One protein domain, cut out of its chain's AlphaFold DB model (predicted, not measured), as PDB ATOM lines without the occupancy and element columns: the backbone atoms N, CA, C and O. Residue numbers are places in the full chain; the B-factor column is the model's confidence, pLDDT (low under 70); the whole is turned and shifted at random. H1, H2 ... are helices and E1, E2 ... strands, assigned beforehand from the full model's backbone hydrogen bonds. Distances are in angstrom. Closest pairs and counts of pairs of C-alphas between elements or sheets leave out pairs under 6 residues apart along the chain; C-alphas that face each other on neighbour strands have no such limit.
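AT A GLANCE: This is residues 23 to 154 of the 295 residues of an uncharacterized protein of Arthrospira platensis (strain NIES-39 / IAM M-135) (UniProt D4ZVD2). A small twisted sheet, E1, E2 and E3, makes one end of an elongated body; the long helices H1 and H3 pack on each other along its length, and toward the far end, where H2 lies, H5 crosses H3 and meets the end of H1, residues 78 to 79, at a corner. The printed part has 132 residues, with three named strands, then five named helices; it is mostly helix. The sheet's order is E1, E2, E3, antiparallel. The whole is only just compact, close to loose, with a radius of gyration of the C-alphas of 16.8 A and spans of 53 by 31 by 21 A.

HOW THE PARTS SIT: Start at residues 23 to 24, which pair parallel with residues 37 to 38 of E1, residues 37 to 41. With E2, residues 47 to 52, and E3, residues 59 to 62, it forms a meander, each strand the antiparallel neighbour of the one before. Within hydrogen-bond range are N 38 and O 50, 2.8 A, in the hairpin E1 and E2, and N 51 and O 60, 2.8 A, in the hairpin E2 and E3. Next comes H1, residues 64 to 79, on one face of the sheet at a height of 12.0 A, making two layers, a helix over a sheet. H3, residues 104 to 124, touches H1, the closest C-alphas being those of His 72 and Cys 115, 6.2 A, at a steep tilt of 40 degrees, opposite ways. H4, residues 128 to 134, touches H3 only at the corner, and only just, with 3 pairs of C-alphas within 8 A. H5, residues 139 to 152, touches H3, about perpendicular at 83 degrees, closest at the C-alphas of Leu 110 and Leu 149, 6.5 A. H2, residues 84 to 94, touches H5, closest at the C-alphas of Ile 84 and Phe 143, 5.9 A. In H1, H2, H3, H4 and H5 every O i to N i+4 pair is within hydrogen-bond range.

IN THESE COORDINATES: Find C-alpha 37 at (118.785, 255.113, 318.904), where E1 begins. H1 runs 21.9 A from C-alpha 64 to 79, H3 30.6 A from C-alpha 104 to 124. H5 ends at C-alpha 152, (135.422, 274.629, 335.155).

THE WHOLE: The C-alphas of Glu 43 and Gly 96 are the two farthest apart, 53.8 A. The printed part has no cut, and no link is long. Look for pLDDT under 70 at residues 31 to 36 and 90 to 102, among others.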
ATOM      1  N   PHE A  23     123.279 255.402 323.047       72.69
ATOM      2  CA  PHE A  23     123.374 254.954 321.667       72.69
ATOM      3  C   PHE A  23     124.086 253.607 321.654       72.69
ATOM      4  O   PHE A  23     124.958 253.336 322.482       72.69
ATOM      5  N   VAL A  24     123.693 252.748 320.725       72.75
ATOM      6  CA  VAL A  24     124.330 251.445 320.518       72.75
ATOM      7  C   VAL A  24     124.868 251.373 319.096       72.75
ATOM      8  O   VAL A  24     124.241 251.876 318.166       72.75
ATOM      9  N   THR A  25     126.036 250.760 318.920       74.62
ATOM     10  CA  THR A  25     126.680 250.593 317.602       74.62
ATOM     11  C   THR A  25     126.221 249.333 316.874       74.62
ATOM     12  O   THR A  25     126.507 249.154 315.689       74.62
ATOM     13  N   SER A  26     125.507 248.449 317.572       72.69
ATOM     14  CA  SER A  26     124.983 247.193 317.047       72.69
ATOM     15  C   SER A  26     123.538 246.976 317.492       72.69
ATOM     16  O   SER A  26     123.089 247.518 318.505       72.69
ATOM     17  N   LYS A  27     122.800 246.161 316.733       74.38
ATOM     18  CA  LYS A  27     121.420 245.798 317.076       74.38
ATOM     19  C   LYS A  27     121.373 244.779 318.218       74.38
ATOM     20  O   LYS A  27     120.377 244.691 318.925       74.38
ATOM     21  N   GLU A  28     122.427 243.994 318.399       74.50
ATOM     22  CA  GLU A  28     122.521 242.968 319.436       74.50
ATOM     23  C   GLU A  28     122.633 243.555 320.850       74.50
ATOM     24  O   GLU A  28     122.201 242.911 321.806       74.50
ATOM     25  N   ASP A  29     123.163 244.774 320.969       70.12
ATOM     26  CA  ASP A  29     123.314 245.498 322.237       70.12
ATOM     27  C   ASP A  29     122.087 246.361 322.593       70.12
ATOM     28  O   ASP A  29     122.059 247.013 323.638       70.12
ATOM     29  N   TYR A  30     121.067 246.372 321.729       70.50
ATOM     30  CA  TYR A  30     119.856 247.170 321.886       70.50
ATOM     31  C   TYR A  30     118.883 246.557 322.907       70.50
ATOM     32  O   TYR A  30     118.406 245.432 322.736       70.50
ATOM     33  N   ASP A  31     118.531 247.339 323.934       68.69
ATOM     34  CA  ASP A  31     117.405 247.059 324.831       68.69
ATOM     35  C   ASP A  31     116.252 248.021 324.523       68.69
ATOM     36  O   ASP A  31     116.364 249.230 324.752       68.69
ATOM     37  N   SER A  32     115.137 247.471 324.031       61.91
ATOM     38  CA  SER A  32     113.953 248.231 323.619       61.91
ATOM     39  C   SER A  32     113.258 248.971 324.755       61.91
ATOM     40  O   SER A  32     112.405 249.806 324.496       61.91
ATOM     41  N   ILE A  33     113.570 248.649 326.011       59.81
ATOM     42  CA  ILE A  33     112.957 249.289 327.179       59.81
ATOM     43  C   ILE A  33     113.762 250.524 327.625       59.81
ATOM     44  O   ILE A  33     113.208 251.406 328.282       59.81
ATOM     45  N   GLU A  34     115.054 250.605 327.284       59.41
ATOM     46  CA  GLU A  34     115.999 251.543 327.917       59.41
ATOM     47  C   GLU A  34     116.871 252.357 326.931       59.41
ATOM     48  O   GLU A  34     117.667 253.182 327.377       59.41
ATOM     49  N   THR A  35     116.747 252.167 325.608       62.47
ATOM     50  CA  THR A  35     117.691 252.717 324.602       62.47
ATOM     51  C   THR A  35     116.985 253.515 323.499       62.47
ATOM     52  O   THR A  35     115.972 253.069 322.971       62.47
ATOM     53  N   LEU A  36     117.539 254.675 323.119       67.62
ATOM     54  CA  LEU A  36     116.895 255.635 322.210       67.62
ATOM     55  C   LEU A  36     117.150 255.386 320.718       67.62
ATOM     56  O   LEU A  36     116.206 255.382 319.935       67.62
ATOM     57  N   ALA A  37     118.414 255.215 320.314       76.19
ATOM     58  CA  ALA A  37     118.785 255.113 318.904       76.19
ATOM     59  C   ALA A  37     120.032 254.243 318.684       76.19
ATOM     60  O   ALA A  37     120.939 254.181 319.516       76.19
ATOM     61  N   ILE A  38     120.080 253.582 317.531       81.75
ATOM     62  CA  ILE A  38     121.244 252.861 317.017       81.75
ATOM     63  C   ILE A  38     122.023 253.820 316.122       81.75
ATOM     64  O   ILE A  38     121.446 254.440 315.231       81.75
ATOM     65  N   LEU A  39     123.327 253.929 316.350       81.75
ATOM     66  CA  LEU A  39     124.202 254.864 315.654       81.75
ATOM     67  C   LEU A  39     125.237 254.080 314.845       81.75
ATOM     68  O   LEU A  39     125.947 253.234 315.393       81.75
ATOM     69  N   ARG A  40     125.290 254.306 313.528       81.50
ATOM     70  CA  ARG A  40     126.146 253.535 312.610       81.50
ATOM     71  C   ARG A  40     126.797 254.427 311.567       81.50
ATOM     72  O   ARG A  40     126.182 255.374 311.090       81.50
ATOM     73  N   MET A  41     128.036 254.086 311.220       82.38
ATOM     74  CA  MET A  41     128.715 254.634 310.051       82.38
ATOM     75  C   MET A  41     128.378 253.760 308.841       82.38
ATOM     76  O   MET A  41     128.711 252.571 308.843       82.38
ATOM     77  N   ASP A  42     127.729 254.341 307.837       80.44
ATOM     78  CA  ASP A  42     127.322 253.633 306.621       80.44
ATOM     79  C   ASP A  42     128.337 253.827 305.475       80.44
ATOM     80  O   ASP A  42     129.395 254.437 305.632       80.44
ATOM     81  N   GLU A  43     128.043 253.259 304.299       84.69
ATOM     82  CA  GLU A  43     128.932 253.263 303.124       84.69
ATOM     83  C   GLU A  43     129.293 254.667 302.597       84.69
ATOM     84  O   GLU A  43     130.201 254.793 301.772       84.69
ATOM     85  N   ASP A  44     128.579 255.715 303.016       82.06
ATOM     86  CA  ASP A  44     128.826 257.103 302.618       82.06
ATOM     87  C   ASP A  44     129.750 257.873 303.581       82.06
ATOM     88  O   ASP A  44     129.913 259.088 303.421       82.06
ATOM     89  N   ASP A  45     130.371 257.165 304.532       76.06
ATOM     90  CA  ASP A  45     131.227 257.704 305.592       76.06
ATOM     91  C   ASP A  45     130.512 258.762 306.455       76.06
ATOM     92  O   ASP A  45     131.144 259.689 306.976       76.06
ATOM     93  N   LYS A  46     129.184 258.652 306.603       80.25
ATOM     94  CA  LYS A  46     128.401 259.467 307.536       80.25
ATOM     95  C   LYS A  46     127.754 258.631 308.620       80.25
ATOM     96  O   LYS A  46     127.495 257.438 308.474       80.25
ATOM     97  N   ILE A  47     127.466 259.318 309.717       82.56
ATOM     98  CA  ILE A  47     126.731 258.770 310.844       82.56
ATOM     99  C   ILE A  47     125.239 258.844 310.543       82.56
ATOM    100  O   ILE A  47     124.699 259.921 310.283       82.56
ATOM    101  N   HIS A  48     124.589 257.691 310.634       85.75
ATOM    102  CA  HIS A  48     123.150 257.527 310.532       85.75
ATOM    103  C   HIS A  48     122.568 257.059 311.868       85.75
ATOM    104  O   HIS A  48     123.216 256.343 312.641       85.75
ATOM    105  N   TYR A  49     121.321 257.459 312.110       87.12
ATOM    106  CA  TYR A  49     120.587 257.210 313.345       87.12
ATOM    107  C   TYR A  49     119.365 256.361 313.023       87.12
ATOM    108  O   TYR A  49     118.625 256.652 312.083       87.12
ATOM    109  N   TYR A  50     119.135 255.318 313.811       87.19
ATOM    110  CA  TYR A  50     118.024 254.403 313.593       87.19
ATOM    111  C   TYR A  50     117.237 254.181 314.876       87.19
ATOM    112  O   TYR A  50     117.811 253.912 315.929       87.19
ATOM    113  N   GLY A  51     115.915 254.260 314.768       83.94
ATOM    114  CA  GLY A  51     114.988 253.779 315.781       83.94
ATOM    115  C   GLY A  51     114.604 252.326 315.518       83.94
ATOM    116  O   GLY A  51     114.783 251.802 314.414       83.94
ATOM    117  N   ILE A  52     114.042 251.670 316.531       80.75
ATOM    118  CA  ILE A  52     113.364 250.386 316.369       80.75
ATOM    119  C   ILE A  52     111.915 250.565 316.789       80.75
ATOM    120  O   ILE A  52     111.620 251.090 317.858       80.75
ATOM    121  N   ASP A  53     111.007 250.118 315.931       80.44
ATOM    122  CA  ASP A  53     109.589 250.072 316.239       80.44
ATOM    123  C   ASP A  53     109.352 248.973 317.286       80.44
ATOM    124  O   ASP A  53     109.650 247.799 317.056       80.44
ATOM    125  N   GLU A  54     108.847 249.354 318.460       74.75
ATOM    126  CA  GLU A  54     108.676 248.441 319.599       74.75
ATOM    127  C   GLU A  54     107.691 247.294 319.316       74.75
ATOM    128  O   GLU A  54     107.812 246.213 319.899       74.75
ATOM    129  N   GLU A  55     106.706 247.501 318.436       78.19
ATOM    130  CA  GLU A  55     105.676 246.501 318.140       78.19
ATOM    131  C   GLU A  55     106.180 245.437 317.159       78.19
ATOM    132  O   GLU A  55     105.793 244.265 317.238       78.19
ATOM    133  N   THR A  56     107.034 245.841 316.223       81.31
ATOM    134  CA  THR A  56     107.485 245.008 315.102       81.31
ATOM    135  C   THR A  56     108.936 244.548 315.233       81.31
ATOM    136  O   THR A  56     109.313 243.536 314.638       81.31
ATOM    137  N   GLY A  57     109.758 245.250 316.020       75.69
ATOM    138  CA  GLY A  57     111.209 245.055 316.099       75.69
ATOM    139  C   GLY A  57     111.953 245.457 314.817       75.69
ATOM    140  O   GLY A  57     113.146 245.141 314.661       75.69
ATOM    141  N   GLU A  58     111.250 246.100 313.879       83.56
ATOM    142  CA  GLU A  58     111.815 246.605 312.635       83.56
ATOM    143  C   GLU A  58     112.560 247.910 312.888       83.56
ATOM    144  O   GLU A  58     112.152 248.756 313.677       83.56
ATOM    145  N   GLU A  59     113.696 248.040 312.220       86.75
ATOM    146  CA  GLU A  59     114.546 249.213 312.318       86.75
ATOM    147  C   GLU A  59     114.148 250.217 311.235       86.75
ATOM    148  O   GLU A  59     113.892 249.832 310.090       86.75
ATOM    149  N   TYR A  60     114.114 251.496 311.591       87.56
ATOM    150  CA  TYR A  60     113.841 252.582 310.663       87.56
ATOM    151  C   TYR A  60     114.798 253.742 310.912       87.56
ATOM    152  O   TYR A  60     115.162 254.045 312.045       87.56
ATOM    153  N   GLU A  61     115.224 254.384 309.834       90.50
ATOM    154  CA  GLU A  61     116.107 255.542 309.913       90.50
ATOM    155  C   GLU A  61     115.342 256.762 310.443       90.50
ATOM    156  O   GLU A  61     114.198 257.014 310.044       90.50
ATOM    157  N   ILE A  62     115.981 257.513 311.335       89.50
ATOM    158  CA  ILE A  62     115.476 258.762 311.907       89.50
ATOM    159  C   ILE A  62     116.427 259.912 311.585       89.50
ATOM    160  O   ILE A  62     117.606 259.709 311.296       89.50
ATOM    161  N   LEU A  63     115.906 261.139 311.614       88.31
ATOM    162  CA  LEU A  63     116.729 262.325 311.406       88.31
ATOM    163  C   LEU A  63     117.649 262.551 312.608       88.31
ATOM    164  O   LEU A  63     117.273 262.264 313.746       88.31
ATOM    165  N   SER A  64     118.828 263.125 312.353       84.06
ATOM    166  CA  SER A  64     119.783 263.510 313.399       84.06
ATOM    167  C   SER A  64     119.128 264.385 314.463       84.06
ATOM    168  O   SER A  64     119.258 264.104 315.647       84.06
ATOM    169  N   ASP A  65     118.370 265.399 314.042       85.06
ATOM    170  CA  ASP A  65     117.749 266.370 314.947       85.06
ATOM    171  C   ASP A  65     116.750 265.700 315.900       85.06
ATOM    172  O   ASP A  65     116.664 266.079 317.065       85.06
ATOM    173  N   ASP A  66     116.022 264.685 315.423       85.00
ATOM    174  CA  ASP A  66     115.062 263.939 316.239       85.00
ATOM    175  C   ASP A  66     115.797 263.040 317.248       85.00
ATOM    176  O   ASP A  66     115.480 263.054 318.439       85.00
ATOM    177  N   ALA A  67     116.840 262.326 316.801       81.75
ATOM    178  CA  ALA A  67     117.668 261.489 317.670       81.75
ATOM    179  C   ALA A  67     118.352 262.307 318.782       81.75
ATOM    180  O   ALA A  67     118.356 261.897 319.946       81.75
ATOM    181  N   TRP A  68     118.891 263.482 318.440       80.94
ATOM    182  CA  TRP A  68     119.546 264.382 319.388       80.94
ATOM    183  C   TRP A  68     118.560 265.089 320.313       80.94
ATOM    184  O   TRP A  68     118.838 265.220 321.503       80.94
ATOM    185  N   ALA A  69     117.381 265.489 319.827       80.75
ATOM    186  CA  ALA A  69     116.347 266.063 320.684       80.75
ATOM    187  C   ALA A  69     115.895 265.070 321.767       80.75
ATOM    188  O   ALA A  69     115.781 265.442 322.941       80.75
ATOM    189  N   ASP A  70     115.682 263.807 321.400       77.94
ATOM    190  CA  ASP A  70     115.327 262.754 322.351       77.94
ATOM    191  C   ASP A  70     116.475 262.463 323.327       77.94
ATOM    192  O   ASP A  70     116.252 262.361 324.540       77.94
ATOM    193  N   PHE A  71     117.714 262.425 322.826       77.38
ATOM    194  CA  PHE A  71     118.914 262.269 323.646       77.38
ATOM    195  C   PHE A  71     119.061 263.401 324.669       77.38
ATOM    196  O   PHE A  71     119.193 263.131 325.864       77.38
ATOM    197  N   HIS A  72     118.948 264.662 324.240       81.19
ATOM    198  CA  HIS A  72     119.034 265.838 325.110       81.19
ATOM    199  C   HIS A  72     117.966 265.791 326.197       81.19
ATOM    200  O   HIS A  72     118.276 265.964 327.373       81.19
ATOM    201  N   ASN A  73     116.711 265.515 325.838       78.31
ATOM    202  CA  ASN A  73     115.614 265.463 326.804       78.31
ATOM    203  C   ASN A  73     115.854 264.421 327.904       78.31
ATOM    204  O   ASN A  73     115.523 264.667 329.066       78.31
ATOM    205  N   LEU A  74     116.431 263.271 327.562       73.06
ATOM    206  CA  LEU A  74     116.689 262.196 328.517       73.06
ATOM    207  C   LEU A  74     117.980 262.397 329.318       73.06
ATOM    208  O   LEU A  74     117.978 262.112 330.517       73.06
ATOM    209  N   LEU A  75     119.039 262.967 328.728       76.75
ATOM    210  CA  LEU A  75     120.205 263.432 329.490       76.75
ATOM    211  C   LEU A  75     119.788 264.475 330.528       76.75
ATOM    212  O   LEU A  75     120.142 264.358 331.698       76.75
ATOM    213  N   MET A  76     118.960 265.443 330.128       81.19
ATOM    214  CA  MET A  76     118.403 266.455 331.022       81.19
ATOM    215  C   MET A  76     117.574 265.824 332.142       81.19
ATOM    216  O   MET A  76     117.710 266.220 333.292       81.19
ATOM    217  N   GLN A  77     116.751 264.809 331.863       76.88
ATOM    218  CA  GLN A  77     116.007 264.097 332.911       76.88
ATOM    219  C   GLN A  77     116.919 263.347 333.891       76.88
ATOM    220  O   GLN A  77     116.623 263.309 335.087       76.88
ATOM    221  N   GLY A  78     118.012 262.761 333.396       73.81
ATOM    222  CA  GLY A  78     119.018 262.100 334.220       73.81
ATOM    223  C   GLY A  78     119.771 263.094 335.103       73.81
ATOM    224  O   GLY A  78     119.688 263.025 336.328       73.81
ATOM    225  N   ALA A  79     120.445 264.062 334.485       76.19
ATOM    226  CA  ALA A  79     121.260 265.073 335.155       76.19
ATOM    227  C   ALA A  79     120.452 265.977 336.101       76.19
ATOM    228  O   ALA A  79     120.913 266.319 337.189       76.19
ATOM    229  N   MET A  80     119.220 266.322 335.718       76.94
ATOM    230  CA  MET A  80     118.307 267.152 336.513       76.94
ATOM    231  C   MET A  80     117.336 266.309 337.352       76.94
ATOM    232  O   MET A  80     116.281 266.799 337.769       76.94
ATOM    233  N   SER A  81     117.657 265.034 337.603       74.12
ATOM    234  CA  SER A  81     116.844 264.200 338.483       74.12
ATOM    235  C   SER A  81     116.772 264.801 339.892       74.12
ATOM    236  O   SER A  81     117.682 265.487 340.367       74.12
ATOM    237  N   HIS A  82     115.673 264.510 340.587       70.50
ATOM    238  CA  HIS A  82     115.413 264.993 341.944       70.50
ATOM    239  C   HIS A  82     116.477 264.612 342.986       70.50
ATOM    240  O   HIS A  82     116.459 265.177 344.074       70.50
ATOM    241  N   ASP A  83     117.373 263.674 342.671       68.12
ATOM    242  CA  ASP A  83     118.437 263.223 343.566       68.12
ATOM    243  C   ASP A  83     119.780 263.924 343.289       68.12
ATOM    244  O   ASP A  83     120.546 264.154 344.222       68.12
ATOM    245  N   ILE A  84     120.071 264.292 342.034       74.62
ATOM    246  CA  ILE A  84     121.404 264.779 341.637       74.62
ATOM    247  C   ILE A  84     121.606 266.246 341.991       74.62
ATOM    248  O   ILE A  84     122.584 266.577 342.657       74.62
ATOM    249  N   ILE A  85     120.683 267.128 341.596       77.06
ATOM    250  CA  ILE A  85     120.838 268.565 341.859       77.06
ATOM    251  C   ILE A  85     120.931 268.846 343.362       77.06
ATOM    252  O   ILE A  85     121.874 269.523 343.759       77.06
ATOM    253  N   PRO A  86     120.064 268.282 344.230       75.62
ATOM    254  CA  PRO A  86     120.219 268.469 345.669       75.62
ATOM    255  C   PRO A  86     121.531 267.911 346.219       75.62
ATOM    256  O   PRO A  86     122.101 268.532 347.108       75.62
ATOM    257  N   ALA A  87     122.036 266.786 345.696       70.69
ATOM    258  CA  ALA A  87     123.329 266.247 346.114       70.69
ATOM    259  C   ALA A  87     124.484 267.181 345.720       70.69
ATOM    260  O   ALA A  87     125.354 267.466 346.544       70.69
ATOM    261  N   CYS A  88     124.480 267.705 344.489       73.00
ATOM    262  CA  CYS A  88     125.447 268.705 344.038       73.00
ATOM    263  C   CYS A  88     125.370 269.970 344.900       73.00
ATOM    264  O   CYS A  88     126.398 270.454 345.367       73.00
ATOM    265  N   THR A  89     124.164 270.482 345.162       74.81
ATOM    266  CA  THR A  89     123.953 271.652 346.021       74.81
ATOM    267  C   THR A  89     124.438 271.394 347.447       74.81
ATOM    268  O   THR A  89     125.183 272.214 347.963       74.81
ATOM    269  N   GLU A  90     124.107 270.257 348.068       69.94
ATOM    270  CA  GLU A  90     124.574 269.901 349.419       69.94
ATOM    271  C   GLU A  90     126.106 269.859 349.488       69.94
ATOM    272  O   GLU A  90     126.704 270.411 350.415       69.94
ATOM    273  N   GLN A  91     126.754 269.253 348.488       65.81
ATOM    274  CA  GLN A  91     128.211 269.199 348.415       65.81
ATOM    275  C   GLN A  91     128.822 270.597 348.255       65.81
ATOM    276  O   GLN A  91     129.777 270.937 348.953       65.81
ATOM    277  N   LEU A  92     128.265 271.428 347.373       68.94
ATOM    278  CA  LEU A  92     128.747 272.789 347.153       68.94
ATOM    279  C   LEU A  92     128.494 273.694 348.374       68.94
ATOM    280  O   LEU A  92     129.372 274.459 348.765       68.94
ATOM    281  N   GLU A  93     127.351 273.580 349.042       65.81
ATOM    282  CA  GLU A  93     127.066 274.297 350.289       65.81
ATOM    283  C   GLU A  93     128.013 273.873 351.418       65.81
ATOM    284  O   GLU A  93     128.540 274.725 352.141       65.81
ATOM    285  N   ALA A  94     128.297 272.570 351.549       54.34
ATOM    286  CA  ALA A  94     129.323 272.068 352.465       54.34
ATOM    287  C   ALA A  94     130.710 272.639 352.117       54.34
ATOM    288  O   ALA A  94     131.498 272.991 353.003       54.34
ATOM    289  N   ASP A  95     130.960 272.826 350.823       52.75
ATOM    290  CA  ASP A  95     132.128 273.496 350.263       52.75
ATOM    291  C   ASP A  95     132.048 275.037 350.294       52.75
ATOM    292  O   ASP A  95     132.949 275.720 349.788       52.75
ATOM    293  N   GLY A  96     131.073 275.590 351.021       52.03
ATOM    294  CA  GLY A  96     130.979 277.002 351.387       52.03
ATOM    295  C   GLY A  96     130.372 277.893 350.311       52.03
ATOM    296  O   GLY A  96     130.422 279.116 350.435       52.03
ATOM    297  N   TRP A  97     129.826 277.312 349.252       65.50
ATOM    298  CA  TRP A  97     129.208 278.062 348.169       65.50
ATOM    299  C   TRP A  97     127.801 278.513 348.542       65.50
ATOM    300  O   TRP A  97     127.105 277.875 349.332       65.50
ATOM    301  N   LYS A  98     127.387 279.660 348.001       65.75
ATOM    302  CA  LYS A  98     126.046 280.188 348.259       65.75
ATOM    303  C   LYS A  98     125.032 279.470 347.376       65.75
ATOM    304  O   LYS A  98     125.326 279.151 346.229       65.75
ATOM    305  N   GLU A  99     123.803 279.347 347.864       64.25
ATOM    306  CA  GLU A  99     122.667 278.807 347.100       64.25
ATOM    307  C   GLU A  99     122.489 279.518 345.743       64.25
ATOM    308  O   GLU A  99     122.281 278.876 344.722       64.25
ATOM    309  N   SER A 100     122.697 280.842 345.692       68.00
ATOM    310  CA  SER A 100     122.647 281.633 344.449       68.00
ATOM    311  C   SER A 100     123.742 281.295 343.429       68.00
ATOM    312  O   SER A 100     123.698 281.766 342.299       68.00
ATOM    313  N   GLU A 101     124.776 280.562 343.838       64.81
ATOM    314  CA  GLU A 101     125.867 280.084 342.981       64.81
ATOM    315  C   GLU A 101     125.694 278.599 342.612       64.81
ATOM    316  O   GLU A 101     126.480 278.071 341.818       64.81
ATOM    317  N   CYS A 102     124.661 277.962 343.173       68.31
ATOM    318  CA  CYS A 102     124.336 276.540 343.098       68.31
ATOM    319  C   CYS A 102     122.855 276.344 342.717       68.31
ATOM    320  O   CYS A 102     122.182 275.472 343.269       68.31
ATOM    321  N   ASP A 103     122.331 277.191 341.825       73.44
ATOM    322  CA  ASP A 103     120.929 277.142 341.415       73.44
ATOM    323  C   ASP A 103     120.686 276.207 340.219       73.44
ATOM    324  O   ASP A 103     121.594 275.810 339.484       73.44
ATOM    325  N   PHE A 104     119.415 275.843 340.041       75.00
ATOM    326  CA  PHE A 104     118.967 274.957 338.971       75.00
ATOM    327  C   PHE A 104     119.325 275.490 337.579       75.00
ATOM    328  O   PHE A 104     119.645 274.698 336.701       75.00
ATOM    329  N   GLU A 105     119.285 276.807 337.368       81.19
ATOM    330  CA  GLU A 105     119.529 277.411 336.054       81.19
ATOM    331  C   GLU A 105     120.994 277.254 335.632       81.19
ATOM    332  O   GLU A 105     121.279 276.967 334.468       81.19
ATOM    333  N   ILE A 106     121.928 277.380 336.581       79.75
ATOM    334  CA  ILE A 106     123.347 277.115 336.340       79.75
ATOM    335  C   ILE A 106     123.541 275.664 335.902       79.75
ATOM    336  O   ILE A 106     124.156 275.435 334.863       79.75
ATOM    337  N   PHE A 107     123.005 274.695 336.648       81.00
ATOM    338  CA  PHE A 107     123.146 273.281 336.288       81.00
ATOM    339  C   PHE A 107     122.458 272.946 334.965       81.00
ATOM    340  O   PHE A 107     123.046 272.263 334.135       81.00
ATOM    341  N   ASN A 108     121.269 273.496 334.727       83.75
ATOM    342  CA  ASN A 108     120.533 273.342 333.477       83.75
ATOM    343  C   ASN A 108     121.371 273.798 332.275       83.75
ATOM    344  O   ASN A 108     121.463 273.083 331.281       83.75
ATOM    345  N   ARG A 109     122.037 274.956 332.379       84.56
ATOM    346  CA  ARG A 109     122.948 275.435 331.334       84.56
ATOM    347  C   ARG A 109     124.154 274.511 331.146       84.56
ATOM    348  O   ARG A 109     124.477 274.204 330.011       84.56
ATOM    349  N   LEU A 110     124.786 274.055 332.229       84.06
ATOM    350  CA  LEU A 110     125.954 273.166 332.145       84.06
ATOM    351  C   LEU A 110     125.618 271.832 331.464       84.06
ATOM    352  O   LEU A 110     126.406 271.349 330.660       84.06
ATOM    353  N   VAL A 111     124.441 271.260 331.743       84.56
ATOM    354  CA  VAL A 111     123.979 270.046 331.051       84.56
ATOM    355  C   VAL A 111     123.770 270.316 329.569       84.56
ATOM    356  O   VAL A 111     124.194 269.510 328.750       84.56
ATOM    357  N   LEU A 112     123.141 271.442 329.212       85.44
ATOM    358  CA  LEU A 112     122.937 271.809 327.811       85.44
ATOM    359  C   LEU A 112     124.262 271.974 327.062       85.44
ATOM    360  O   LEU A 112     124.380 271.470 325.950       85.44
ATOM    361  N   ASP A 113     125.245 272.637 327.672       84.06
ATOM    362  CA  ASP A 113     126.575 272.812 327.081       84.06
ATOM    363  C   ASP A 113     127.242 271.444 326.834       84.06
ATOM    364  O   ASP A 113     127.725 271.178 325.738       84.06
ATOM    365  N   MET A 114     127.171 270.527 327.800       83.00
ATOM    366  CA  MET A 114     127.735 269.179 327.668       83.00
ATOM    367  C   MET A 114     126.970 268.300 326.661       83.00
ATOM    368  O   MET A 114     127.580 267.496 325.962       83.00
ATOM    369  N   CYS A 115     125.651 268.459 326.522       81.38
ATOM    370  CA  CYS A 115     124.892 267.804 325.453       81.38
ATOM    371  C   CYS A 115     125.404 268.211 324.060       81.38
ATOM    372  O   CYS A 115     125.577 267.348 323.205       81.38
ATOM    373  N   ILE A 116     125.687 269.506 323.862       83.94
ATOM    374  CA  ILE A 116     126.252 270.033 322.611       83.94
ATOM    375  C   ILE A 116     127.660 269.472 322.379       83.94
ATOM    376  O   ILE A 116     127.979 269.069 321.265       83.94
ATOM    377  N   GLU A 117     128.491 269.405 323.422       83.19
ATOM    378  CA  GLU A 117     129.832 268.815 323.318       83.19
ATOM    379  C   GLU A 117     129.779 267.337 322.913       83.19
ATOM    380  O   GLU A 117     130.548 266.919 322.051       83.19
ATOM    381  N   TYR A 118     128.846 266.551 323.466       81.44
ATOM    382  CA  TYR A 118     128.655 265.171 323.023       81.44
ATOM    383  C   TYR A 118     128.210 265.099 321.564       81.44
ATOM    384  O   TYR A 118     128.782 264.316 320.813       81.44
ATOM    385  N   GLU A 119     127.225 265.897 321.149       81.12
ATOM    386  CA  GLU A 119     126.773 265.942 319.751       81.12
ATOM    387  C   GLU A 119     127.946 266.204 318.788       81.12
ATOM    388  O   GLU A 119     128.116 265.467 317.811       81.12
ATOM    389  N   ASP A 120     128.798 267.185 319.104       82.31
ATOM    390  CA  ASP A 120     130.007 267.489 318.335       82.31
ATOM    391  C   ASP A 120     131.000 266.308 318.335       82.31
ATOM    392  O   ASP A 120     131.466 265.895 317.267       82.31
ATOM    393  N   ASP A 121     131.304 265.724 319.501       80.69
ATOM    394  CA  ASP A 121     132.215 264.577 319.618       80.69
ATOM    395  C   ASP A 121     131.714 263.400 318.761       80.69
ATOM    396  O   ASP A 121     132.470 262.849 317.959       80.69
ATOM    397  N   PHE A 122     130.422 263.063 318.825       77.25
ATOM    398  CA  PHE A 122     129.842 262.014 317.988       77.25
ATOM    399  C   PHE A 122     129.922 262.356 316.502       77.25
ATOM    400  O   PHE A 122     130.343 261.508 315.722       77.25
ATOM    401  N   GLN A 123     129.567 263.578 316.095       76.06
ATOM    402  CA  GLN A 123     129.534 263.974 314.687       76.06
ATOM    403  C   GLN A 123     130.913 263.918 314.008       76.06
ATOM    404  O   GLN A 123     130.994 263.657 312.802       76.06
ATOM    405  N   TYR A 124     131.987 264.179 314.756       75.56
ATOM    406  CA  TYR A 124     133.340 264.294 314.207       75.56
ATOM    407  C   TYR A 124     134.297 263.167 314.628       75.56
ATOM    408  O   TYR A 124     135.436 263.143 314.146       75.56
ATOM    409  N   SER A 125     133.872 262.226 315.478       74.25
ATOM    410  CA  SER A 125     134.731 261.126 315.928       74.25
ATOM    411  C   SER A 125     134.895 260.024 314.879       74.25
ATOM    412  O   SER A 125     133.997 259.682 314.110       74.25
ATOM    413  N   CYS A 126     136.097 259.448 314.863       66.44
ATOM    414  CA  CYS A 126     136.430 258.269 314.063       66.44
ATOM    415  C   CYS A 126     136.248 256.958 314.848       66.44
ATOM    416  O   CYS A 126     136.302 255.890 314.236       66.44
ATOM    417  N   ASP A 127     136.058 257.026 316.171       79.12
ATOM    418  CA  ASP A 127     135.825 255.874 317.042       79.12
ATOM    419  C   ASP A 127     134.568 256.099 317.892       79.12
ATOM    420  O   ASP A 127     134.601 256.557 319.031       79.12
ATOM    421  N   LEU A 128     133.426 255.749 317.302       73.88
ATOM    422  CA  LEU A 128     132.120 255.884 317.943       73.88
ATOM    423  C   LEU A 128     132.006 255.062 319.231       73.88
ATOM    424  O   LEU A 128     131.247 255.433 320.118       73.88
ATOM    425  N   ALA A 129     132.727 253.943 319.349       75.12
ATOM    426  CA  ALA A 129     132.668 253.121 320.551       75.12
ATOM    427  C   ALA A 129     133.354 253.822 321.731       75.12
ATOM    428  O   ALA A 129     132.832 253.777 322.846       75.12
ATOM    429  N   GLU A 130     134.473 254.505 321.480       79.19
ATOM    430  CA  GLU A 130     135.177 255.300 322.489       79.19
ATOM    431  C   GLU A 130     134.305 256.459 323.000       79.19
ATOM    432  O   GLU A 130     134.167 256.624 324.213       79.19
ATOM    433  N   GLU A 131     133.625 257.200 322.115       77.25
ATOM    434  CA  GLU A 131     132.746 258.300 322.552       77.25
ATOM    435  C   GLU A 131     131.551 257.806 323.380       77.25
ATOM    436  O   GLU A 131     131.170 258.426 324.375       77.25
ATOM    437  N   LEU A 132     130.992 256.635 323.050       74.44
ATOM    438  CA  LEU A 132     129.922 256.031 323.852       74.44
ATOM    439  C   LEU A 132     130.376 255.610 325.243       74.44
ATOM    440  O   LEU A 132     129.571 255.601 326.180       74.44
ATOM    441  N   GLU A 133     131.646 255.250 325.409       76.38
ATOM    442  CA  GLU A 133     132.173 254.909 326.722       76.38
ATOM    443  C   GLU A 133     132.276 256.118 327.652       76.38
ATOM    444  O   GLU A 133     132.190 255.916 328.869       76.38
ATOM    445  N   ARG A 134     132.406 257.330 327.096       74.25
ATOM    446  CA  ARG A 134     132.542 258.597 327.833       74.25
ATOM    447  C   ARG A 134     131.222 259.114 328.398       74.25
ATOM    448  O   ARG A 134     131.247 259.918 329.325       74.25
ATOM    449  N   LEU A 135     130.085 258.629 327.896       77.06
ATOM    450  CA  LEU A 135     128.777 259.020 328.413       77.06
ATOM    451  C   LEU A 135     128.606 258.595 329.884       77.06
ATOM    452  O   LEU A 135     128.957 257.463 330.239       77.06
ATOM    453  N   PRO A 136     128.010 259.447 330.740       76.00
ATOM    454  CA  PRO A 136     127.693 259.088 332.118       76.00
ATOM    455  C   PRO A 136     126.716 257.905 332.141       76.00
ATOM    456  O   PRO A 136     125.724 257.887 331.411       76.00
ATOM    457  N   LYS A 137     126.987 256.897 332.980       73.25
ATOM    458  CA  LYS A 137     126.219 255.635 333.025       73.25
ATOM    459  C   LYS A 137     125.414 255.487 334.312       73.25
ATOM    460  O   LYS A 137     124.491 254.674 334.368       73.25
ATOM    461  N   THR A 138     125.752 256.256 335.342       71.25
ATOM    462  CA  THR A 138     125.178 256.178 336.687       71.25
ATOM    463  C   THR A 138     124.879 257.564 337.263       71.25
ATOM    464  O   THR A 138     125.324 258.581 336.736       71.25
ATOM    465  N   HIS A 139     124.120 257.617 338.364       68.75
ATOM    466  CA  HIS A 139     123.873 258.873 339.088       68.75
ATOM    467  C   HIS A 139     125.171 259.474 339.641       68.75
ATOM    468  O   HIS A 139     125.314 260.692 339.668       68.75
ATOM    469  N   ASP A 140     126.112 258.622 340.059       63.84
ATOM    470  CA  ASP A 140     127.407 259.062 340.572       63.84
ATOM    471  C   ASP A 140     128.244 259.689 339.448       63.84
ATOM    472  O   ASP A 140     128.845 260.738 339.666       63.84
ATOM    473  N   ASP A 141     128.217 259.117 338.236       71.75
ATOM    474  CA  ASP A 141     128.884 259.713 337.067       71.75
ATOM    475  C   ASP A 141     128.316 261.108 336.777       71.75
ATOM    476  O   ASP A 141     129.068 262.057 336.597       71.75
ATOM    477  N   TRP A 142     126.990 261.265 336.820       75.50
ATOM    478  CA  TRP A 142     126.336 262.563 336.634       75.50
ATOM    479  C   TRP A 142     126.696 263.592 337.689       75.50
ATOM    480  O   TRP A 142     126.987 264.740 337.366       75.50
ATOM    481  N   PHE A 143     126.660 263.186 338.953       70.50
ATOM    482  CA  PHE A 143     127.083 264.032 340.057       70.50
ATOM    483  C   PHE A 143     128.529 264.505 339.854       70.50
ATOM    484  O   PHE A 143     128.825 265.689 340.014       70.50
ATOM    485  N   ILE A 144     129.417 263.596 339.444       69.50
ATOM    486  CA  ILE A 144     130.828 263.885 339.184       69.50
ATOM    487  C   ILE A 144     130.998 264.852 338.003       69.50
ATOM    488  O   ILE A 144     131.704 265.850 338.149       69.50
ATOM    489  N   GLU A 145     130.359 264.588 336.864       76.25
ATOM    490  CA  GLU A 145     130.470 265.419 335.657       76.25
ATOM    491  C   GLU A 145     129.878 266.820 335.870       76.25
ATOM    492  O   GLU A 145     130.494 267.824 335.518       76.25
ATOM    493  N   LEU A 146     128.731 266.931 336.551       76.75
ATOM    494  CA  LEU A 146     128.133 268.232 336.861       76.75
ATOM    495  C   LEU A 146     128.986 269.067 337.810       76.75
ATOM    496  O   LEU A 146     129.085 270.283 337.629       76.75
ATOM    497  N   LEU A 147     129.589 268.444 338.824       72.75
ATOM    498  CA  LEU A 147     130.517 269.146 339.703       72.75
ATOM    499  C   LEU A 147     131.765 269.594 338.944       72.75
ATOM    500  O   LEU A 147     132.220 270.710 339.178       72.75
ATOM    501  N   ASP A 148     132.295 268.773 338.039       72.88
ATOM    502  CA  ASP A 148     133.466 269.125 337.232       72.88
ATOM    503  C   ASP A 148     133.177 270.313 336.304       72.88
ATOM    504  O   ASP A 148     133.864 271.332 336.364       72.88
ATOM    505  N   LEU A 149     132.087 270.263 335.538       73.19
ATOM    506  CA  LEU A 149     131.654 271.361 334.669       73.19
ATOM    507  C   LEU A 149     131.364 272.638 335.455       73.19
ATOM    508  O   LEU A 149     131.786 273.738 335.079       73.19
ATOM    509  N   TRP A 150     130.683 272.508 336.597       76.56
ATOM    510  CA  TRP A 150     130.468 273.637 337.488       76.56
ATOM    511  C   TRP A 150     131.809 274.217 337.942       76.56
ATOM    512  O   TRP A 150     131.976 275.438 337.909       76.56
ATOM    513  N   GLN A 151     132.790 273.377 338.280       67.81
ATOM    514  CA  GLN A 151     134.119 273.822 338.686       67.81
ATOM    515  C   GLN A 151     134.870 274.539 337.559       67.81
ATOM    516  O   GLN A 151     135.427 275.615 337.787       67.81
ATOM    517  N   GLN A 152     134.836 274.002 336.341       61.81
ATOM    518  CA  GLN A 152     135.422 274.629 335.155       61.81
ATOM    519  C   GLN A 152     134.781 275.993 334.855       61.81
ATOM    520  O   GLN A 152     135.476 276.947 334.497       61.81
ATOM    521  N   SER A 153     133.473 276.132 335.101       65.00
ATOM    522  CA  SER A 153     132.760 277.409 334.964       65.00
ATOM    523  C   SER A 153     133.222 278.479 335.968       65.00
ATOM    524  O   SER A 153     132.959 279.672 335.780       65.00
ATOM    525  N   LYS A 154     133.929 278.087 337.038       61.47
ATOM    526  CA  LYS A 154     134.505 279.000 338.031       61.47
ATOM    527  C   LYS A 154     135.997 279.187 337.753       61.47
ATOM    528  O   LYS A 154     136.863 278.503 338.299       61.47
TER     529      LYS A 154